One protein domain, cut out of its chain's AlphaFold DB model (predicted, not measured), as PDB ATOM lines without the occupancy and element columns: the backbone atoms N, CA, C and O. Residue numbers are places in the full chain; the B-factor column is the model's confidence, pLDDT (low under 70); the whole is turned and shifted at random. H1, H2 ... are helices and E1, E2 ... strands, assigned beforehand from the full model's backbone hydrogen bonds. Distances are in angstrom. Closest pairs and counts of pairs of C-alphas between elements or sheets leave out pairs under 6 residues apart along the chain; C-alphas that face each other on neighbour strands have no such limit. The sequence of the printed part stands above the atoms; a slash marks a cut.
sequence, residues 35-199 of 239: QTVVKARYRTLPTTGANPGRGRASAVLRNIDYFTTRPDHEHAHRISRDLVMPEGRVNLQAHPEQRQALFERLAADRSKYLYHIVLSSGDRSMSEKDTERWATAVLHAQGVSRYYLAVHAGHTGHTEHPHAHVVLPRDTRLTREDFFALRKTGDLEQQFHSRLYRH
ATOM      1  N   GLN A  35     194.815 176.562 271.722       90.50
ATOM      2  CA  GLN A  35     194.334 176.181 273.058       90.50
ATOM      3  C   GLN A  35     195.203 175.081 273.660       90.50
ATOM      4  O   GLN A  35     195.567 175.155 274.834       90.50
ATOM      5  N   THR A  36     195.636 174.146 272.817       94.50
ATOM      6  CA  THR A  36     196.494 173.034 273.196       94.50
ATOM      7  C   THR A  36     197.812 173.533 273.775       94.50
ATOM      8  O   THR A  36     198.547 174.340 273.178       94.50
ATOM      9  N   VAL A  37     198.141 172.985 274.941       95.44
ATOM     10  CA  VAL A  37     199.393 173.186 275.660       95.44
ATOM     11  C   VAL A  37     200.233 171.921 275.546       95.44
ATOM     12  O   VAL A  37     199.799 170.826 275.896       95.44
ATOM     13  N   VAL A  38     201.473 172.097 275.093       96.75
ATOM     14  CA  VAL A  38     202.486 171.043 275.035       96.75
ATOM     15  C   VAL A  38     203.666 171.505 275.872       96.75
ATOM     16  O   VAL A  38     204.253 172.548 275.588       96.75
ATOM     17  N   LYS A  39     204.010 170.743 276.910       96.12
ATOM     18  CA  LYS A  39     205.247 170.944 277.677       96.12
ATOM     19  C   LYS A  39     206.131 169.739 277.467       96.12
ATOM     20  O   LYS A  39     205.651 168.620 277.587       96.12
ATOM     21  N   ALA A  40     207.405 169.943 277.177       94.88
ATOM     22  CA  ALA A  40     208.305 168.833 276.929       94.88
ATOM     23  C   ALA A  40     209.641 169.047 277.619       94.88
ATOM     24  O   ALA A  40     210.242 170.117 277.564       94.88
ATOM     25  N   ARG A  41     210.128 167.976 278.231       94.12
ATOM     26  CA  ARG A  41     211.501 167.860 278.708       94.12
ATOM     27  C   ARG A  41     212.114 166.663 278.027       94.12
ATOM     28  O   ARG A  41     211.423 165.687 277.739       94.12
ATOM     29  N   TYR A  42     213.408 166.717 277.770       92.56
ATOM     30  CA  TYR A  42     214.100 165.559 277.238       92.56
ATOM     31  C   TYR A  42     215.436 165.364 277.918       92.56
ATOM     32  O   TYR A  42     216.016 166.280 278.501       92.56
ATOM     33  N   ARG A  43     215.924 164.136 277.820       88.00
ATOM     34  CA  ARG A  43     217.295 163.796 278.168       88.00
ATOM     35  C   ARG A  43     217.936 163.034 277.029       88.00
ATOM     36  O   ARG A  43     217.282 162.236 276.354       88.00
ATOM     37  N   THR A  44     219.221 163.281 276.841       86.88
ATOM     38  CA  THR A  44     220.072 162.443 276.006       86.88
ATOM     39  C   THR A  44     220.419 161.185 276.777       86.88
ATOM     40  O   THR A  44     220.773 161.240 277.957       86.88
ATOM     41  N   LEU A  45     220.299 160.048 276.116       76.50
ATOM     42  CA  LEU A  45     220.586 158.758 276.711       76.50
ATOM     43  C   LEU A  45     222.060 158.432 276.438       76.50
ATOM     44  O   LEU A  45     222.488 158.532 275.286       76.50
ATOM     45  N   PRO A  46     222.860 158.110 277.471       75.81
ATOM     46  CA  PRO A  46     224.271 157.814 277.281       75.81
ATOM     47  C   PRO A  46     224.420 156.584 276.385       75.81
ATOM     48  O   PRO A  46     223.775 155.561 276.606       75.81
ATOM     49  N   THR A  47     225.263 156.696 275.362       74.25
ATOM     50  CA  THR A  47     225.548 155.611 274.411       74.25
ATOM     51  C   THR A  47     226.730 154.747 274.848       74.25
ATOM     52  O   THR A  47     226.953 153.688 274.270       74.25
ATOM     53  N   THR A  48     227.477 155.178 275.866       74.12
ATOM     54  CA  THR A  48     228.690 154.529 276.378       74.12
ATOM     55  C   THR A  48     228.567 154.232 277.878       74.12
ATOM     56  O   THR A  48     227.789 154.869 278.590       74.12
ATOM     57  N   GLY A  49     229.309 153.231 278.362       75.75
ATOM     58  CA  GLY A  49     229.333 152.802 279.768       75.75
ATOM     59  C   GLY A  49     229.151 151.291 279.938       75.75
ATOM     60  O   GLY A  49     228.909 150.581 278.968       75.75
ATOM     61  N   ALA A  50     229.246 150.800 281.179       72.50
ATOM     62  CA  ALA A  50     229.185 149.363 281.472       72.50
ATOM     63  C   ALA A  50     227.824 148.719 281.138       72.50
ATOM     64  O   ALA A  50     227.786 147.536 280.832       72.50
ATOM     65  N   ASN A  51     226.716 149.479 281.190       78.44
ATOM     66  CA  ASN A  51     225.358 149.015 280.852       78.44
ATOM     67  C   ASN A  51     224.406 150.185 280.487       78.44
ATOM     68  O   ASN A  51     223.432 150.445 281.208       78.44
ATOM     69  N   PRO A  52     224.649 150.921 279.382       80.19
ATOM     70  CA  PRO A  52     223.876 152.117 279.026       80.19
ATOM     71  C   PRO A  52     222.375 151.830 278.852       80.19
ATOM     72  O   PRO A  52     221.534 152.618 279.294       80.19
ATOM     73  N   GLY A  53     222.026 150.663 278.298       82.38
ATOM     74  CA  GLY A  53     220.633 150.259 278.091       82.38
ATOM     75  C   GLY A  53     219.839 150.108 279.387       82.38
ATOM     76  O   GLY A  53     218.755 150.676 279.514       82.38
ATOM     77  N   ARG A  54     220.398 149.425 280.396       85.62
ATOM     78  CA  ARG A  54     219.720 149.228 281.691       85.62
ATOM     79  C   ARG A  54     219.555 150.545 282.447       85.62
ATOM     80  O   ARG A  54     218.494 150.793 283.009       85.62
ATOM     81  N   GLY A  55     220.567 151.415 282.415       83.38
ATOM     82  CA  GLY A  55     220.484 152.747 283.025       83.38
ATOM     83  C   GLY A  55     219.354 153.590 282.423       83.38
ATOM     84  O   GLY A  55     218.561 154.185 283.156       83.38
ATOM     85  N   ARG A  56     219.223 153.579 281.090       82.50
ATOM     86  CA  ARG A  56     218.106 154.214 280.381       82.50
ATOM     87  C   ARG A  56     216.759 153.631 280.795       82.50
ATOM     88  O   ARG A  56     215.866 154.405 281.133       82.50
ATOM     89  N   ALA A  57     216.619 152.307 280.775       87.75
ATOM     90  CA  ALA A  57     215.371 151.628 281.108       87.75
ATOM     91  C   ALA A  57     214.895 151.978 282.520       87.75
ATOM     92  O   ALA A  57     213.768 152.439 282.693       87.75
ATOM     93  N   SER A  58     215.789 151.885 283.510       88.31
ATOM     94  CA  SER A  58     215.514 152.282 284.896       88.31
ATOM     95  C   SER A  58     215.046 153.729 284.999       88.31
ATOM     96  O   SER A  58     214.117 154.051 285.737       88.31
ATOM     97  N   ALA A  59     215.692 154.627 284.258       84.00
ATOM     98  CA  ALA A  59     215.355 156.034 284.301       84.00
ATOM     99  C   ALA A  59     213.992 156.309 283.643       84.00
ATOM    100  O   ALA A  59     213.305 157.254 284.038       84.00
ATOM    101  N   VAL A  60     213.621 155.571 282.589       88.38
ATOM    102  CA  VAL A  60     212.311 155.679 281.921       88.38
ATOM    103  C   VAL A  60     211.229 155.171 282.859       88.38
ATOM    104  O   VAL A  60     210.269 155.887 283.123       88.38
ATOM    105  N   LEU A  61     211.429 153.974 283.410       91.56
ATOM    106  CA  LEU A  61     210.488 153.350 284.326       91.56
ATOM    107  C   LEU A  61     210.260 154.186 285.571       91.56
ATOM    108  O   LEU A  61     209.123 154.322 285.977       91.56
ATOM    109  N   ARG A  62     211.283 154.855 286.110       89.44
ATOM    110  CA  ARG A  62     211.080 155.787 287.227       89.44
ATOM    111  C   ARG A  62     210.117 156.928 286.883       89.44
ATOM    112  O   ARG A  62     209.330 157.325 287.735       89.44
ATOM    113  N   ASN A  63     210.189 157.469 285.664       89.25
ATOM    114  CA  ASN A  63     209.234 158.488 285.223       89.25
ATOM    115  C   ASN A  63     207.840 157.881 285.074       89.25
ATOM    116  O   ASN A  63     206.889 158.486 285.555       89.25
ATOM    117  N   ILE A  64     207.745 156.696 284.462       92.81
ATOM    118  CA  ILE A  64     206.487 155.958 284.321       92.81
ATOM    119  C   ILE A  64     205.854 155.713 285.686       92.81
ATOM    120  O   ILE A  64     204.773 156.224 285.939       92.81
ATOM    121  N   ASP A  65     206.576 155.061 286.594       91.56
ATOM    122  CA  ASP A  65     206.151 154.795 287.965       91.56
ATOM    123  C   ASP A  65     205.698 156.088 288.662       91.56
ATOM    124  O   ASP A  65     204.702 156.089 289.381       91.56
ATOM    125  N   TYR A  66     206.393 157.211 288.446       89.31
ATOM    126  CA  TYR A  66     206.011 158.491 289.040       89.31
ATOM    127  C   TYR A  66     204.623 158.963 288.587       89.31
ATOM    128  O   TYR A  66     203.822 159.333 289.442       89.31
ATOM    129  N   PHE A  67     204.312 158.956 287.288       89.19
ATOM    130  CA  PHE A  67     203.000 159.418 286.819       89.19
ATOM    131  C   PHE A  67     201.909 158.344 286.911       89.19
ATOM    132  O   PHE A  67     200.752 158.678 287.131       89.19
ATOM    133  N   THR A  68     202.243 157.055 286.862       90.56
ATOM    134  CA  THR A  68     201.245 155.996 287.066       90.56
ATOM    135  C   THR A  68     200.883 155.810 288.536       90.56
ATOM    136  O   THR A  68     199.848 155.222 288.811       90.56
ATOM    137  N   THR A  69     201.697 156.301 289.483       87.94
ATOM    138  CA  THR A  69     201.438 156.157 290.932       87.94
ATOM    139  C   THR A  69     201.237 157.471 291.684       87.94
ATOM    140  O   THR A  69     201.228 157.497 292.915       87.94
ATOM    141  N   ARG A  70     201.114 158.600 290.980       82.81
ATOM    142  CA  ARG A  70     200.979 159.907 291.633       82.81
ATOM    143  C   ARG A  70     199.694 159.966 292.478       82.81
ATOM    144  O   ARG A  70     198.667 159.509 291.982       82.81
ATOM    145  N   PRO A  71     199.705 160.536 293.696       79.56
ATOM    146  CA  PRO A  71     198.462 160.813 294.418       79.56
ATOM    147  C   PRO A  71     197.514 161.659 293.562       79.56
ATOM    148  O   PRO A  71     197.982 162.462 292.746       79.56
ATOM    149  N   ASP A  72     196.210 161.428 293.682       74.69
ATOM    150  CA  ASP A  72     195.205 162.301 293.071       74.69
ATOM    151  C   ASP A  72     194.992 163.566 293.930       74.69
ATOM    152  O   ASP A  72     195.739 163.827 294.876       74.69
ATOM    153  N   HIS A  73     194.052 164.422 293.529       66.19
ATOM    154  CA  HIS A  73     193.784 165.685 294.219       66.19
ATOM    155  C   HIS A  73     193.090 165.494 295.583       66.19
ATOM    156  O   HIS A  73     193.183 166.368 296.443       66.19
ATOM    157  N   GLU A  74     192.397 164.372 295.785       65.81
ATOM    158  CA  GLU A  74     191.532 164.124 296.945       65.81
ATOM    159  C   GLU A  74     192.211 163.250 298.011       65.81
ATOM    160  O   GLU A  74     191.959 163.402 299.206       65.81
ATOM    161  N   HIS A  75     193.120 162.370 297.602       62.38
ATOM    162  CA  HIS A  75     193.755 161.372 298.442       62.38
ATOM    163  C   HIS A  75     195.237 161.681 298.649       62.38
ATOM    164  O   HIS A  75     196.015 161.881 297.719       62.38
ATOM    165  N   ALA A  76     195.679 161.577 299.903       67.19
ATOM    166  CA  ALA A  76     197.103 161.576 300.240       67.19
ATOM    167  C   ALA A  76     197.830 160.293 299.771       67.19
ATOM    168  O   ALA A  76     199.061 160.218 299.821       67.19
ATOM    169  N   HIS A  77     197.089 159.268 299.332       71.06
ATOM    170  CA  HIS A  77     197.627 157.968 298.944       71.06
ATOM    171  C   HIS A  77     197.917 157.883 297.443       71.06
ATOM    172  O   HIS A  77     197.268 158.510 296.611       71.06
ATOM    173  N   ARG A  78     198.924 157.080 297.089       79.25
ATOM    174  CA  ARG A  78     199.265 156.794 295.693       79.25
ATOM    175  C   ARG A  78     198.160 155.960 295.053       79.25
ATOM    176  O   ARG A  78     197.860 154.881 295.557       79.25
ATOM    177  N   ILE A  79     197.623 156.423 293.928       83.19
ATOM    178  CA  ILE A  79     196.670 155.650 293.124       83.19
ATOM    179  C   ILE A  79     197.386 154.958 291.969       83.19
ATOM    180  O   ILE A  79     198.327 155.524 291.419       83.19
ATOM    181  N   SER A  80     196.954 153.753 291.597       85.56
ATOM    182  CA  SER A  80     197.492 153.045 290.431       85.56
ATOM    183  C   SER A  80     196.722 153.450 289.180       85.56
ATOM    184  O   SER A  80     195.505 153.294 289.130       85.56
ATOM    185  N   ARG A  81     197.431 153.952 288.172       89.75
ATOM    186  CA  ARG A  81     196.883 154.276 286.855       89.75
ATOM    187  C   ARG A  81     197.458 153.345 285.811       89.75
ATOM    188  O   ARG A  81     198.608 152.904 285.908       89.75
ATOM    189  N   ASP A  82     196.666 153.121 284.780       93.38
ATOM    190  CA  ASP A  82     197.091 152.310 283.664       93.38
ATOM    191  C   ASP A  82     198.074 153.062 282.765       93.38
ATOM    192  O   ASP A  82     197.992 154.276 282.558       93.38
ATOM    193  N   LEU A  83     199.015 152.305 282.211       95.88
ATOM    194  CA  LEU A  83     199.872 152.742 281.132       95.88
ATOM    195  C   LEU A  83     199.227 152.348 279.805       95.88
ATOM    196  O   LEU A  83     198.983 151.171 279.537       95.88
ATOM    197  N   VAL A  84     198.990 153.341 278.962       96.31
ATOM    198  CA  VAL A  84     198.464 153.185 277.612       96.31
ATOM    199  C   VAL A  84     199.631 153.140 276.633       96.31
ATOM    200  O   VAL A  84     200.503 154.014 276.619       96.31
ATOM    201  N   MET A  85     199.642 152.109 275.803       94.81
ATOM    202  CA  MET A  85     200.640 151.841 274.775       94.81
ATOM    203  C   MET A  85     199.916 151.561 273.448       94.81
ATOM    204  O   MET A  85     198.715 151.280 273.457       94.81
ATOM    205  N   PRO A  86     200.599 151.635 272.296       91.00
ATOM    206  CA  PRO A  86     200.003 151.289 271.005       91.00
ATOM    207  C   PRO A  86     199.361 149.892 270.976       91.00
ATOM    208  O   PRO A  86     198.321 149.706 270.354       91.00
ATOM    209  N   GLU A  87     199.967 148.923 271.666       91.25
ATOM    210  CA  GLU A  87     199.502 147.535 271.753       91.25
ATOM    211  C   GLU A  87     198.347 147.304 272.739       91.25
ATOM    212  O   GLU A  87     197.764 146.221 272.749       91.25
ATOM    213  N   GLY A  88     198.019 148.286 273.581       92.50
ATOM    214  CA  GLY A  88     196.965 148.153 274.580       92.50
ATOM    215  C   GLY A  88     197.286 148.835 275.902       92.50
ATOM    216  O   GLY A  88     198.081 149.772 275.982       92.50
ATOM    217  N   ARG A  89     196.624 148.368 276.958       93.69
ATOM    218  CA  ARG A  89     196.639 148.983 278.282       93.69
ATOM    219  C   ARG A  89     197.154 148.001 279.328       93.69
ATOM    220  O   ARG A  89     196.756 146.841 279.318       93.69
ATOM    221  N   VAL A  90     198.006 148.476 280.236       94.25
ATOM    222  CA  VAL A  90     198.553 147.670 281.337       94.25
ATOM    223  C   VAL A  90     198.571 148.434 282.652       94.25
ATOM    224  O   VAL A  90     199.066 149.558 282.723       94.25
ATOM    225  N   ASN A  91     198.156 147.774 283.731       93.25
ATOM    226  CA  ASN A  91     198.443 148.235 285.081       93.25
ATOM    227  C   ASN A  91     199.793 147.680 285.567       93.25
ATOM    228  O   ASN A  91     199.894 146.532 285.995       93.25
ATOM    229  N   LEU A  92     200.854 148.489 285.514       90.94
ATOM    230  CA  LEU A  92     202.210 148.023 285.852       90.94
ATOM    231  C   LEU A  92     202.405 147.658 287.331       90.94
ATOM    232  O   LEU A  92     203.384 146.989 287.655       90.94
ATOM    233  N   GLN A  93     201.526 148.126 288.222       88.44
ATOM    234  CA  GLN A  93     201.590 147.784 289.646       88.44
ATOM    235  C   GLN A  93     200.933 146.430 289.925       88.44
ATOM    236  O   GLN A  93     201.418 145.685 290.770       88.44
ATOM    237  N   ALA A  94     199.864 146.099 289.195       91.56
ATOM    238  CA  ALA A  94     199.198 144.803 289.299       91.56
ATOM    239  C   ALA A  94     199.950 143.678 288.561       91.56
ATOM    240  O   ALA A  94     199.819 142.517 288.936       91.56
ATOM    241  N   HIS A  95     200.746 144.020 287.539       93.25
ATOM    242  CA  HIS A  95     201.386 143.067 286.622       93.25
ATOM    243  C   HIS A  95     202.921 143.219 286.589       93.25
ATOM    244  O   HIS A  95     203.475 143.816 285.651       93.25
ATOM    245  N   PRO A  96     203.649 142.712 287.604       90.88
ATOM    246  CA  PRO A  96     205.107 142.839 287.691       90.88
ATOM    247  C   PRO A  96     205.851 142.187 286.514       90.88
ATOM    248  O   PRO A  96     206.897 142.687 286.096       90.88
ATOM    249  N   GLU A  97     205.307 141.118 285.936       94.25
ATOM    250  CA  GLU A  97     205.830 140.454 284.741       94.25
ATOM    251  C   GLU A  97     205.812 141.381 283.519       94.25
ATOM    252  O   GLU A  97     206.798 141.474 282.786       94.25
ATOM    253  N   GLN A  98     204.739 142.156 283.347       93.31
ATOM    254  CA  GLN A  98     204.620 143.120 282.252       93.31
ATOM    255  C   GLN A  98     205.537 144.324 282.478       93.31
ATOM    256  O   GLN A  98     206.137 144.847 281.535       93.31
ATOM    257  N   ARG A  99     205.730 144.727 283.740       93.69
ATOM    258  CA  ARG A  99     206.721 145.743 284.110       93.69
ATOM    259  C   ARG A  99     208.149 145.294 283.790       93.69
ATOM    260  O   ARG A  99     208.935 146.103 283.291       93.69
ATOM    261  N   GLN A 100     208.482 144.028 284.035       93.81
ATOM    262  CA  GLN A 100     209.784 143.461 283.679       93.81
ATOM    263  C   GLN A 100     209.967 143.371 282.155       93.81
ATOM    264  O   GLN A 100     210.998 143.805 281.641       93.81
ATOM    265  N   ALA A 101     208.954 142.924 281.410       93.69
ATOM    266  CA  ALA A 101     208.994 142.915 279.945       93.69
ATOM    267  C   ALA A 101     209.188 144.332 279.364       93.69
ATOM    268  O   ALA A 101     209.988 144.549 278.448       93.69
ATOM    269  N   LEU A 102     208.518 145.336 279.942       93.56
ATOM    270  CA  LEU A 102     208.714 146.739 279.587       93.56
ATOM    271  C   LEU A 102     210.145 147.212 279.888       93.56
ATOM    272  O   LEU A 102     210.736 147.911 279.063       93.56
ATOM    273  N   PHE A 103     210.716 146.825 281.034       93.88
ATOM    274  CA  PHE A 103     212.113 147.121 281.368       93.88
ATOM    275  C   PHE A 103     213.064 146.599 280.287       93.88
ATOM    276  O   PHE A 103     213.915 147.344 279.802       93.88
ATOM    277  N   GLU A 104     212.915 145.338 279.893       94.25
ATOM    278  CA  GLU A 104     213.780 144.694 278.901       94.25
ATOM    279  C   GLU A 104     213.656 145.354 277.529       94.25
ATOM    280  O   GLU A 104     214.668 145.694 276.908       94.25
ATOM    281  N   ARG A 105     212.425 145.662 277.108       91.81
ATOM    282  CA  ARG A 105     212.165 146.421 275.882       91.81
ATOM    283  C   ARG A 105     212.854 147.786 275.892       91.81
ATOM    284  O   ARG A 105     213.516 148.155 274.923       91.81
ATOM    285  N   LEU A 106     212.740 148.535 276.988       90.56
ATOM    286  CA  LEU A 106     213.391 149.841 277.147       90.56
ATOM    287  C   LEU A 106     214.920 149.739 277.235       90.56
ATOM    288  O   LEU A 106     215.635 150.678 276.866       90.56
ATOM    289  N   ALA A 107     215.438 148.615 277.734       90.38
ATOM    290  CA  ALA A 107     216.870 148.366 277.793       90.38
ATOM    291  C   ALA A 107     217.442 148.120 276.391       90.38
ATOM    292  O   ALA A 107     218.507 148.661 276.074       90.38
ATOM    293  N   ALA A 108     216.702 147.380 275.560       90.44
ATOM    294  CA  ALA A 108     217.037 147.066 274.172       90.44
ATOM    295  C   ALA A 108     216.806 148.226 273.187       90.44
ATOM    296  O   ALA A 108     217.430 148.252 272.123       90.44
ATOM    297  N   ASP A 109     215.943 149.186 273.534       88.12
ATOM    298  CA  ASP A 109     215.696 150.413 272.767       88.12
ATOM    299  C   ASP A 109     217.026 151.083 272.364       88.12
ATOM    300  O   ASP A 109     217.978 151.057 273.126       88.12
ATOM    301  N   ARG A 110     217.169 151.672 271.177       88.00
ATOM    302  CA  ARG A 110     218.409 152.374 270.775       88.00
ATOM    303  C   ARG A 110     218.232 153.878 270.620       88.00
ATOM    304  O   ARG A 110     219.170 154.561 270.212       88.00
ATOM    305  N   SER A 111     217.079 154.397 271.030       89.94
ATOM    306  CA  SER A 111     216.778 155.813 270.947       89.94
ATOM    307  C   SER A 111     217.774 156.678 271.703       89.94
ATOM    308  O   SER A 111     218.217 156.348 272.807       89.94
ATOM    309  N   LYS A 112     218.139 157.790 271.058       89.88
ATOM    310  CA  LYS A 112     219.122 158.771 271.540       89.88
ATOM    311  C   LYS A 112     218.504 159.751 272.526       89.88
ATOM    312  O   LYS A 112     219.168 160.212 273.454       89.88
ATOM    313  N   TYR A 113     217.229 160.058 272.327       90.94
ATOM    314  CA  TYR A 113     216.473 161.011 273.115       90.94
ATOM    315  C   TYR A 113     215.307 160.312 273.787       90.94
ATOM    316  O   TYR A 113     214.639 159.461 273.201       90.94
ATOM    317  N   LEU A 114     215.047 160.712 275.023       90.81
ATOM    318  CA  LEU A 114     213.825 160.359 275.713       90.81
ATOM    319  C   LEU A 114     213.089 161.630 276.087       90.81
ATOM    320  O   LEU A 114     213.571 162.392 276.928       90.81
ATOM    321  N   TYR A 115     211.927 161.820 275.481       94.12
ATOM    322  CA  TYR A 115     211.035 162.920 275.792       94.12
ATOM    323  C   TYR A 115     210.040 162.508 276.869       94.12
ATOM    324  O   TYR A 115     209.481 161.415 276.829       94.12
ATOM    325  N   HIS A 116     209.816 163.408 277.818       95.25
ATOM    326  CA  HIS A 116     208.636 163.439 278.666       95.25
ATOM    327  C   HIS A 116     207.811 164.643 278.237       95.25
ATOM    328  O   HIS A 116     208.236 165.786 278.408       95.25
ATOM    329  N   ILE A 117     206.666 164.374 277.627       96.62
ATOM    330  CA  ILE A 117     205.753 165.370 277.086       96.62
ATOM    331  C   ILE A 117     204.493 165.375 277.948       96.62
ATOM    332  O   ILE A 117     203.981 164.324 278.313       96.62
ATOM    333  N   VAL A 118     204.000 166.556 278.288       97.06
ATOM    334  CA  VAL A 118     202.686 166.767 278.884       97.06
ATOM    335  C   VAL A 118     201.808 167.412 277.824       97.06
ATOM    336  O   VAL A 118     202.125 168.505 277.349       97.06
ATOM    337  N   LEU A 119     200.736 166.718 277.455       97.62
ATOM    338  CA  LEU A 119     199.733 167.173 276.500       97.62
ATOM    339  C   LEU A 119     198.469 167.566 277.262       97.62
ATOM    340  O   LEU A 119     197.948 166.769 278.035       97.62
ATOM    341  N   SER A 120     197.965 168.773 277.035       96.75
ATOM    342  CA  SER A 120     196.653 169.204 277.523       96.75
ATOM    343  C   SER A 120     195.928 169.949 276.413       96.75
ATOM    344  O   SER A 120     196.516 170.832 275.786       96.75
ATOM    345  N   SER A 121     194.667 169.604 276.171       94.12
ATOM    346  CA  SER A 121     193.814 170.270 275.177       94.12
ATOM    347  C   SER A 121     193.475 171.710 275.583       94.12
ATOM    348  O   SER A 121     193.161 172.544 274.745       94.12
ATOM    349  N   GLY A 122     193.564 172.019 276.882       90.88
ATOM    350  CA  GLY A 122     193.054 173.263 277.455       90.88
ATOM    351  C   GLY A 122     191.571 173.194 277.837       90.88
ATOM    352  O   GLY A 122     191.079 174.119 278.484       90.88
ATOM    353  N   ASP A 123     190.884 172.097 277.510       90.94
ATOM    354  CA  ASP A 123     189.513 171.829 277.937       90.94
ATOM    355  C   ASP A 123     189.495 171.154 279.314       90.94
ATOM    356  O   ASP A 123     190.030 170.063 279.511       90.94
ATOM    357  N   ARG A 124     188.874 171.831 280.285       91.12
ATOM    358  CA  ARG A 124     188.771 171.361 281.674       91.12
ATOM    359  C   ARG A 124     187.699 170.293 281.873       91.12
ATOM    360  O   ARG A 124     187.687 169.651 282.914       91.12
ATOM    361  N   SER A 125     186.802 170.126 280.905       89.56
ATOM    362  CA  SER A 125     185.663 169.213 281.002       89.56
ATOM    363  C   SER A 125     185.961 167.801 280.495       89.56
ATOM    364  O   SER A 125     185.132 166.909 280.664       89.56
ATOM    365  N   MET A 126     187.137 167.572 279.898       90.31
ATOM    366  CA  MET A 126     187.473 166.262 279.343       90.31
ATOM    367  C   MET A 126     187.567 165.194 280.432       90.31
ATOM    368  O   MET A 126     188.311 165.326 281.408       90.31
ATOM    369  N   SER A 127     186.857 164.089 280.211       91.06
ATOM    370  CA  SER A 127     187.000 162.884 281.023       91.06
ATOM    371  C   SER A 127     188.382 162.244 280.830       91.06
ATOM    372  O   SER A 127     189.125 162.577 279.899       91.06
ATOM    373  N   GLU A 128     188.732 161.273 281.679       90.56
ATOM    374  CA  GLU A 128     189.937 160.451 281.499       90.56
ATOM    375  C   GLU A 128     189.962 159.770 280.129       90.56
ATOM    376  O   GLU A 128     190.944 159.872 279.391       90.56
ATOM    377  N   LYS A 129     188.840 159.164 279.737       91.25
ATOM    378  CA  LYS A 129     188.709 158.454 278.466       91.25
ATOM    379  C   LYS A 129     188.809 159.389 277.262       91.25
ATOM    380  O   LYS A 129     189.426 159.026 276.261       91.25
ATOM    381  N   ASP A 130     188.216 160.579 277.341       93.06
ATOM    382  CA  ASP A 130     188.296 161.556 276.251       93.06
ATOM    383  C   ASP A 130     189.706 162.134 276.136       93.06
ATOM    384  O   ASP A 130     190.225 162.262 275.027       93.06
ATOM    385  N   THR A 131     190.356 162.414 277.269       94.75
ATOM    386  CA  THR A 131     191.745 162.897 277.306       94.75
ATOM    387  C   THR A 131     192.703 161.863 276.718       94.75
ATOM    388  O   THR A 131     193.576 162.225 275.930       94.75
ATOM    389  N   GLU A 132     192.523 160.579 277.046       95.06
ATOM    390  CA  GLU A 132     193.277 159.472 276.449       95.06
ATOM    391  C   GLU A 132     193.095 159.437 274.933       95.06
ATOM    392  O   GLU A 132     194.072 159.521 274.193       95.06
ATOM    393  N   ARG A 133     191.843 159.363 274.467       94.81
ATOM    394  CA  ARG A 133     191.514 159.269 273.039       94.81
ATOM    395  C   ARG A 133     192.077 160.443 272.250       94.81
ATOM    396  O   ARG A 133     192.681 160.228 271.203       94.81
ATOM    397  N   TRP A 134     191.913 161.660 272.765       96.06
ATOM    398  CA  TRP A 134     192.467 162.867 272.159       96.06
ATOM    399  C   TRP A 134     193.994 162.813 272.092       96.06
ATOM    400  O   TRP A 134     194.564 162.990 271.019       96.06
ATOM    401  N   ALA A 135     194.672 162.514 273.202       97.19
ATOM    402  CA  ALA A 135     196.131 162.474 273.227       97.19
ATOM    403  C   ALA A 135     196.687 161.374 272.304       97.19
ATOM    404  O   ALA A 135     197.658 161.604 271.585       97.19
ATOM    405  N   THR A 136     196.045 160.205 272.269       96.75
ATOM    406  CA  THR A 136     196.372 159.119 271.341       96.75
ATOM    407  C   THR A 136     196.178 159.556 269.888       96.75
ATOM    408  O   THR A 136     197.097 159.376 269.092       96.75
ATOM    409  N   ALA A 137     195.052 160.188 269.539       95.94
ATOM    410  CA  ALA A 137     194.811 160.699 268.187       95.94
ATOM    411  C   ALA A 137     195.882 161.714 267.756       95.94
ATOM    412  O   ALA A 137     196.443 161.592 266.668       95.94
ATOM    413  N   VAL A 138     196.259 162.639 268.646       97.38
ATOM    414  CA  VAL A 138     197.343 163.604 268.401       97.38
ATOM    415  C   VAL A 138     198.669 162.902 268.109       97.38
ATOM    416  O   VAL A 138     199.368 163.282 267.171       97.38
ATOM    417  N   LEU A 139     199.029 161.877 268.887       96.94
ATOM    418  CA  LEU A 139     200.267 161.122 268.679       96.94
ATOM    419  C   LEU A 139     200.250 160.368 267.340       96.94
ATOM    420  O   LEU A 139     201.210 160.470 266.573       96.94
ATOM    421  N   HIS A 140     199.156 159.674 267.017       95.94
ATOM    422  CA  HIS A 140     199.019 158.942 265.751       95.94
ATOM    423  C   HIS A 140     199.040 159.868 264.535       95.94
ATOM    424  O   HIS A 140     199.741 159.580 263.567       95.94
ATOM    425  N   ALA A 141     198.363 161.015 264.599       95.88
ATOM    426  CA  ALA A 141     198.378 162.020 263.536       95.88
ATOM    427  C   ALA A 141     199.778 162.621 263.301       95.88
ATOM    428  O   ALA A 141     200.078 163.091 262.205       95.88
ATOM    429  N   GLN A 142     200.662 162.575 264.303       95.94
ATOM    430  CA  GLN A 142     202.080 162.939 264.175       95.94
ATOM    431  C   GLN A 142     202.985 161.757 263.777       95.94
ATOM    432  O   GLN A 142     204.211 161.871 263.826       95.94
ATOM    433  N   GLY A 143     202.412 160.609 263.404       95.00
ATOM    434  CA  GLY A 143     203.161 159.408 263.031       95.00
ATOM    435  C   GLY A 143     203.922 158.776 264.200       95.00
ATOM    436  O   GLY A 143     204.915 158.074 263.994       95.00
ATOM    437  N   VAL A 144     203.507 159.044 265.442       95.00
ATOM    438  CA  VAL A 144     204.142 158.487 266.637       95.00
ATOM    439  C   VAL A 144     203.549 157.114 266.931       95.00
ATOM    440  O   VAL A 144     202.490 156.987 267.534       95.00
ATOM    441  N   SER A 145     204.283 156.073 266.550       90.31
ATOM    442  CA  SER A 145     203.885 154.672 266.739       90.31
ATOM    443  C   SER A 145     204.430 154.028 268.013       90.31
ATOM    444  O   SER A 145     204.113 152.878 268.294       90.31
ATOM    445  N   ARG A 146     205.273 154.728 268.784       92.81
ATOM    446  CA  ARG A 146     205.897 154.192 270.003       92.81
ATOM    447  C   ARG A 146     205.838 155.223 271.121       92.81
ATOM    448  O   ARG A 146     206.590 156.196 271.114       92.81
ATOM    449  N   TYR A 147     204.941 155.006 272.076       95.38
ATOM    450  CA  TYR A 147     204.720 155.901 273.206       95.38
ATOM    451  C   TYR A 147     204.306 155.120 274.453       95.38
ATOM    452  O   TYR A 147     203.813 153.997 274.364       95.38
ATOM    453  N   TYR A 148     204.480 155.752 275.609       96.31
ATOM    454  CA  TYR A 148     203.939 155.285 276.880       96.31
ATOM    455  C   TYR A 148     203.169 156.435 277.512       96.31
ATOM    456  O   TYR A 148     203.762 157.472 277.809       96.31
ATOM    457  N   LEU A 149     201.860 156.278 277.664       96.88
ATOM    458  CA  LEU A 149     200.948 157.355 278.019       96.88
ATOM    459  C   LEU A 149     200.231 157.045 279.332       96.88
ATOM    460  O   LEU A 149     199.777 155.927 279.536       96.88
ATOM    461  N   ALA A 150     200.104 158.033 280.210       96.12
ATOM    462  CA  ALA A 150     199.209 157.974 281.360       96.12
ATOM    463  C   ALA A 150     198.386 159.257 281.436       96.12
ATOM    464  O   ALA A 150     198.908 160.350 281.193       96.12
ATOM    465  N   VAL A 151     197.111 159.125 281.786       95.25
ATOM    466  CA  VAL A 151     196.173 160.244 281.850       95.25
ATOM    467  C   VAL A 151     195.956 160.681 283.287       95.25
ATOM    468  O   VAL A 151     195.812 159.863 284.187       95.25
ATOM    469  N   HIS A 152     195.917 161.994 283.487       93.25
ATOM    470  CA  HIS A 152     195.496 162.638 284.718       93.25
ATOM    471  C   HIS A 152     194.283 163.518 284.414       93.25
ATOM    472  O   HIS A 152     194.439 164.648 283.946       93.25
ATOM    473  N   ALA A 153     193.084 163.003 284.670       88.88
ATOM    474  CA  ALA A 153     191.824 163.717 284.481       88.88
ATOM    475  C   ALA A 153     190.731 163.122 285.380       88.88
ATOM    476  O   ALA A 153     190.840 161.977 285.811       88.88
ATOM    477  N   GLY A 154     189.672 163.885 285.656       82.75
ATOM    478  CA  GLY A 154     188.583 163.433 286.528       82.75
ATOM    479  C   GLY A 154     189.075 162.993 287.914       82.75
ATOM    480  O   GLY A 154     190.008 163.584 288.457       82.75
ATOM    481  N   HIS A 155     188.478 161.927 288.452       75.06
ATOM    482  CA  HIS A 155     188.801 161.385 289.779       75.06
ATOM    483  C   HIS A 155     190.228 160.822 289.886       75.06
ATOM    484  O   HIS A 155     190.772 160.732 290.977       75.06
ATOM    485  N   THR A 156     190.869 160.455 288.770       70.88
ATOM    486  CA  THR A 156     192.282 160.034 288.763       70.88
ATOM    487  C   THR A 156     193.240 161.208 288.541       70.88
ATOM    488  O   THR A 156     194.464 161.036 288.569       70.88
ATOM    489  N   GLY A 157     192.726 162.417 288.309       74.31
ATOM    490  CA  GLY A 157     193.511 163.627 288.119       74.31
ATOM    491  C   GLY A 157     194.110 164.146 289.425       74.31
ATOM    492  O   GLY A 157     193.489 164.125 290.479       74.31
ATOM    493  N   HIS A 158     195.332 164.674 289.350       78.50
ATOM    494  CA  HIS A 158     195.949 165.407 290.465       78.50
ATOM    495  C   HIS A 158     195.832 166.935 290.301       78.50
ATOM    496  O   HIS A 158     196.404 167.697 291.076       78.50
ATOM    497  N   THR A 159     195.144 167.389 289.249       81.38
ATOM    498  CA  THR A 159     194.859 168.798 288.946       81.38
ATOM    499  C   THR A 159     193.478 168.916 288.317       81.38
ATOM    500  O   THR A 159     193.068 168.003 287.607       81.38
ATOM    501  N   GLU A 160     192.859 170.092 288.417       83.94
ATOM    502  CA  GLU A 160     191.613 170.449 287.709       83.94
ATOM    503  C   GLU A 160     191.747 170.512 286.173       83.94
ATOM    504  O   GLU A 160     190.780 170.769 285.460       83.94
ATOM    505  N   HIS A 161     192.959 170.335 285.645       90.31
ATOM    506  CA  HIS A 161     193.254 170.398 284.221       90.31
ATOM    507  C   HIS A 161     193.571 169.006 283.675       90.31
ATOM    508  O   HIS A 161     194.679 168.517 283.915       90.31
ATOM    509  N   PRO A 162     192.663 168.382 282.908       94.06
ATOM    510  CA  PRO A 162     192.936 167.136 282.208       94.06
ATOM    511  C   PRO A 162     194.206 167.226 281.351       94.06
ATOM    512  O   PRO A 162     194.401 168.166 280.569       94.06
ATOM    513  N   HIS A 163     195.106 166.260 281.529       96.19
ATOM    514  CA  HIS A 163     196.332 166.161 280.742       96.19
ATOM    515  C   HIS A 163     196.854 164.727 280.655       96.19
ATOM    516  O   HIS A 163     196.608 163.896 281.525       96.19
ATOM    517  N   ALA A 164     197.634 164.454 279.614       97.00
ATOM    518  CA  ALA A 164     198.336 163.196 279.418       97.00
ATOM    519  C   ALA A 164     199.846 163.394 279.584       97.00
ATOM    520  O   ALA A 164     200.439 164.292 278.982       97.00
ATOM    521  N   HIS A 165     200.482 162.537 280.377       97.31
ATOM    522  CA  HIS A 165     201.929 162.370 280.373       97.31
ATOM    523  C   HIS A 165     202.305 161.330 279.330       97.31
ATOM    524  O   HIS A 165     201.798 160.215 279.353       97.31
ATOM    525  N   VAL A 166     203.231 161.683 278.449       97.38
ATOM    526  CA  VAL A 166     203.714 160.831 277.371       97.38
ATOM    527  C   VAL A 166     205.219 160.697 277.491       97.38
ATOM    528  O   VAL A 166     205.952 161.686 277.520       97.38
ATOM    529  N   VAL A 167     205.700 159.463 277.536       96.00
ATOM    530  CA  VAL A 167     207.108 159.153 277.329       96.00
ATOM    531  C   VAL A 167     207.300 158.727 275.884       96.00
ATOM    532  O   VAL A 167     206.662 157.786 275.414       96.00
ATOM    533  N   LEU A 168     208.203 159.417 275.195       94.75
ATOM    534  CA  LEU A 168     208.442 159.256 273.769       94.75
ATOM    535  C   LEU A 168     209.944 159.058 273.496       94.75
ATOM    536  O   LEU A 168     210.715 160.026 273.502       94.75
ATOM    537  N   PRO A 169     210.394 157.809 273.279       92.06
ATOM    538  CA  PRO A 169     211.736 157.526 272.781       92.06
ATOM    539  C   PRO A 169     211.887 157.981 271.321       92.06
ATOM    540  O   PRO A 169     211.006 157.734 270.496       92.06
ATOM    541  N   ARG A 170     212.992 158.659 270.990       92.56
ATOM    542  CA  ARG A 170     213.288 159.140 269.629       92.56
ATOM    543  C   ARG A 170     214.763 159.013 269.278       92.56
ATOM    544  O   ARG A 170     215.645 159.217 270.113       92.56
ATOM    545  N   ASP A 171     215.030 158.771 268.002       91.88
ATOM    546  CA  ASP A 171     216.388 158.812 267.447       91.88
ATOM    547  C   ASP A 171     216.805 160.233 267.057       91.88
ATOM    548  O   ASP A 171     217.989 160.572 267.084       91.88
ATOM    549  N   THR A 172     215.824 161.079 266.741       93.62
ATOM    550  CA  THR A 172     216.002 162.477 266.350       93.62
ATOM    551  C   THR A 172     215.482 163.422 267.425       93.62
ATOM    552  O   THR A 172     214.560 163.107 268.185       93.62
ATOM    553  N   ARG A 173     216.101 164.600 267.506       95.38
ATOM    554  CA  ARG A 173     215.667 165.661 268.409       95.38
ATOM    555  C   ARG A 173     214.428 166.336 267.820       95.38
ATOM    556  O   ARG A 173     214.469 166.736 266.664       95.38
ATOM    557  N   LEU A 174     213.385 166.498 268.630       95.19
ATOM    558  CA  LEU A 174     212.229 167.320 268.285       95.19
ATOM    559  C   LEU A 174     212.632 168.794 268.169       95.19
ATOM    560  O   LEU A 174     213.314 169.331 269.056       95.19
ATOM    561  N   THR A 175     212.208 169.430 267.083       96.06
ATOM    562  CA  THR A 175     212.388 170.855 266.821       96.06
ATOM    563  C   THR A 175     211.198 171.661 267.339       96.06
ATOM    564  O   THR A 175     210.217 171.132 267.865       96.06
ATOM    565  N   ARG A 176     211.279 172.987 267.209       93.50
ATOM    566  CA  ARG A 176     210.172 173.874 267.573       93.50
ATOM    567  C   ARG A 176     208.952 173.648 266.680       93.50
ATOM    568  O   ARG A 176     207.821 173.746 267.149       93.50
ATOM    569  N   GLU A 177     209.190 173.343 265.412       96.19
ATOM    570  CA  GLU A 177     208.169 173.047 264.414       96.19
ATOM    571  C   GLU A 177     207.399 171.780 264.789       96.19
ATOM    572  O   GLU A 177     206.174 171.789 264.704       96.19
ATOM    573  N   ASP A 178     208.078 170.753 265.316       96.50
ATOM    574  CA  ASP A 178     207.427 169.533 265.815       96.50
ATOM    575  C   ASP A 178     206.470 169.836 266.982       96.50
ATOM    576  O   ASP A 178     205.327 169.378 267.008       96.50
ATOM    577  N   PHE A 179     206.893 170.666 267.944       95.88
ATOM    578  CA  PHE A 179     206.019 171.074 269.053       95.88
ATOM    579  C   PHE A 179     204.851 171.945 268.586       95.88
ATOM    580  O   PHE A 179     203.739 171.830 269.106       95.88
ATOM    581  N   PHE A 180     205.071 172.806 267.593       95.00
ATOM    582  CA  PHE A 180     203.999 173.586 266.986       95.00
ATOM    583  C   PHE A 180     203.001 172.690 266.237       95.00
ATOM    584  O   PHE A 180     201.793 172.893 266.360       95.00
ATOM    585  N   ALA A 181     203.485 171.674 265.518       96.06
ATOM    586  CA  ALA A 181     202.657 170.691 264.829       96.06
ATOM    587  C   ALA A 181     201.813 169.870 265.814       96.06
ATOM    588  O   ALA A 181     200.611 169.720 265.595       96.06
ATOM    589  N   LEU A 182     202.392 169.446 266.944       96.69
ATOM    590  CA  LEU A 182     201.657 168.803 268.038       96.69
ATOM    591  C   LEU A 182     200.522 169.689 268.565       96.69
ATOM    592  O   LEU A 182     199.398 169.218 268.710       96.69
ATOM    593  N   ARG A 183     200.781 170.983 268.806       96.44
ATOM    594  CA  ARG A 183     199.745 171.921 269.277       96.44
ATOM    595  C   ARG A 183     198.636 172.127 268.255       96.44
ATOM    596  O   ARG A 183     197.464 172.059 268.605       96.44
ATOM    597  N   LYS A 184     199.002 172.361 266.992       96.25
ATOM    598  CA  LYS A 184     198.036 172.544 265.904       96.25
ATOM    599  C   LYS A 184     197.163 171.300 265.732       96.25
ATOM    600  O   LYS A 184     195.959 171.427 265.552       96.25
ATOM    601  N   THR A 185     197.766 170.118 265.810       96.81
ATOM    602  CA  THR A 185     197.052 168.838 265.737       96.81
ATOM    603  C   THR A 185     196.128 168.662 266.933       96.81
ATOM    604  O   THR A 185     194.968 168.331 266.738       96.81
ATOM    605  N   GLY A 186     196.586 168.977 268.148       96.31
ATOM    606  CA  GLY A 186     195.742 168.962 269.344       96.31
ATOM    607  C   GLY A 186     194.482 169.810 269.208       96.31
ATOM    608  O   GLY A 186     193.398 169.328 269.527       96.31
ATOM    609  N   ASP A 187     194.606 171.018 268.656       95.12
ATOM    610  CA  ASP A 187     193.456 171.895 268.424       95.12
ATOM    611  C   ASP A 187     192.512 171.349 267.347       95.12
ATOM    612  O   ASP A 187     191.296 171.501 267.461       95.12
ATOM    613  N   LEU A 188     193.051 170.726 266.294       94.25
ATOM    614  CA  LEU A 188     192.243 170.099 265.245       94.25
ATOM    615  C   LEU A 188     191.469 168.893 265.786       94.25
ATOM    616  O   LEU A 188     190.261 168.807 265.571       94.25
ATOM    617  N   GLU A 189     192.136 168.012 266.533       93.94
ATOM    618  CA  GLU A 189     191.514 166.842 267.160       93.94
ATOM    619  C   GLU A 189     190.454 167.253 268.183       93.94
ATOM    620  O   GLU A 189     189.370 166.675 268.230       93.94
ATOM    621  N   GLN A 190     190.713 168.307 268.959       90.44
ATOM    622  CA  GLN A 190     189.732 168.850 269.892       90.44
ATOM    623  C   GLN A 190     188.506 169.406 269.153       90.44
ATOM    624  O   GLN A 190     187.377 169.097 269.523       90.44
ATOM    625  N   GLN A 191     188.700 170.176 268.077       88.94
ATOM    626  CA  GLN A 191     187.588 170.679 267.266       88.94
ATOM    627  C   GLN A 191     186.780 169.548 266.629       88.94
ATOM    628  O   GLN A 191     185.553 169.636 266.572       88.94
ATOM    629  N   PHE A 192     187.449 168.500 266.146       86.00
ATOM    630  CA  PHE A 192     186.783 167.328 265.592       86.00
ATOM    631  C   PHE A 192     185.944 166.619 266.658       86.00
ATOM    632  O   PHE A 192     184.759 166.371 266.436       86.00
ATOM    633  N   HIS A 193     186.524 166.392 267.839       80.00
ATOM    634  CA  HIS A 193     185.839 165.813 268.988       80.00
ATOM    635  C   HIS A 193     184.592 166.631 269.351       80.00
ATOM    636  O   HIS A 193     183.484 166.102 269.328       80.00
ATOM    637  N   SER A 194     184.727 167.945 269.565       79.38
ATOM    638  CA  SER A 194     183.593 168.813 269.905       79.38
ATOM    639  C   SER A 194     182.496 168.822 268.833       79.38
ATOM    640  O   SER A 194     181.315 168.845 269.170       79.38
ATOM    641  N   ARG A 195     182.852 168.785 267.540       80.75
ATOM    642  CA  ARG A 195     181.866 168.728 266.444       80.75
ATOM    643  C   ARG A 195     181.118 167.401 266.415       80.75
ATOM    644  O   ARG A 195     179.905 167.409 266.226       80.75
ATOM    645  N   LEU A 196     181.822 166.287 266.617       76.50
ATOM    646  CA  LEU A 196     181.209 164.961 266.640       76.50
ATOM    647  C   LEU A 196     180.208 164.839 267.793       76.50
ATOM    648  O   LEU A 196     179.077 164.416 267.566       76.50
ATOM    649  N   TYR A 197     180.588 165.257 269.005       70.50
ATOM    650  CA  TYR A 197     179.675 165.226 270.152       70.50
ATOM    651  C   TYR A 197     178.482 166.154 269.967       70.50
ATOM    652  O   TYR A 197     177.368 165.751 270.279       70.50
ATOM    653  N   ARG A 198     178.679 167.348 269.393       69.94
ATOM    654  CA  ARG A 198     177.565 168.257 269.109       69.94
ATOM    655  C   ARG A 198     176.558 167.639 268.135       69.94
ATOM    656  O   ARG A 198     175.367 167.686 268.403       69.94
ATOM    657  N   HIS A 199     177.016 167.005 267.054       68.88
ATOM    658  CA  HIS A 199     176.113 166.334 266.110       68.88
ATOM    659  C   HIS A 199     175.431 165.094 266.695       68.88
ATOM    660  O   HIS A 199     174.265 164.829 266.398       68.88
TER     661      HIS A 199
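AT A GLANCE: This is residues 35 to 199 of the 239 residues of an uncharacterized protein of Deinococcus radiopugnans ATCC 19172 (UniProt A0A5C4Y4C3). A twisted sheet of four strands, E1 - E4 - E6 - E5, forms the middle layer, with H1 over one face and H3 and H4 over the other. H2 packs on H1 off the sheet, the small hairpin E2 and E3 sits beside edge strand E5, and residues 194 to 199, the last of H4, stick out. The printed part has 165 residues, with the order E1 H1 E2 E3 H2 E4 H3 E5 E6 H4, and its class is mixed, helices and strands. Both sheets are antiparallel. The whole is compact, with a radius of gyration of the C-alphas of 16.0 A and spans of 56 by 39 by 25 A.

IN THESE COORDINATES: In the large sheet, E1 is residues 37 to 44, 23.3 A long from C-alpha 37 at (199.393, 173.186, 275.660); E4 is 113 to 120, 21.9 A; E6 is 163 to 170, 21.5 A; E5 is 148 to 152, 13.7 A. H1 is 52 to 68, 24.3 A; H3 is 128 to 141, 19.9 A; H4 is 176 to 199, 34.9 A, ending at C-alpha 199 at (176.113, 166.334, 266.110). H2 is 96 to 108, 18.5 A. E2 is 83 to 85 and E3 is 88 to 90.

HOW THE PARTS SIT: E1 and E4 are antiparallel at 167 degrees, with N 39 and O 118 3.0 A apart, within hydrogen-bond range. E4 and E6 are antiparallel, with N 117 and O 166 at 2.8 A. E5 and E6 form a hairpin, with N 150 and O 165 at 2.9 A. E4, H3 and E5 make a split strand-helix-strand unit, two strands running the same way with E6 between them, its crossover right-handed. Helices lie on both faces, giving three layers. H1 is on the sheet at a height of 9.8 A, over E4 and E6, along the strands at 6 degrees to E6 on the local plane; the closest C-alphas of H1 and E6 are those of Phe 67 and His 165, 7.2 A. H3, on the opposite face, has a height of 9.1 A; its closest C-alpha to E5 is Glu 132 to Val 151, 6.2 A. H4, on the same face as H3, is on the sheet at a height of 8.9 A over the sheet; it lies over E1, with E4 only just missed at 2 of its C-alphas, and runs slantwise to the strands, at 39 degrees to E1 on the local plane; the closest C-alphas of H4 and E1 are those of Arg 183 and Val 38, 6.4 A apart. H4 touches H3 with residues 182 to 193 alone, at a steep tilt of 52 degrees, opposite ways, closest at the C-alphas of Val 138 and Gly 186, 5.7 A. H2 touches H1 with residues 103 to 108 alone, at a steep tilt of 44 degrees, opposite ways; the C-alphas of Gly 53 and Ala 107 are closest, 4.2 A. E2 and E3 form a hairpin, with N 83 and O 90 at 2.8 A; the closest C-alphas of E2 and E5 are Val 84 and Leu 149, 4.9 A. In H2, H3 and H4 every O i to N i+4 pair is within hydrogen-bond range; in H1, 12 of 13 are.

THE WHOLE: The two C-alphas farthest apart, those of Ala 50 and His 199, are 57.8 A apart. The printed part has no cut. The link from H1 to E2, residues 69 to 82, is long. The mean pLDDT of the printed part is 89.4; residues 73 to 76 and 198 to 199 are under 70.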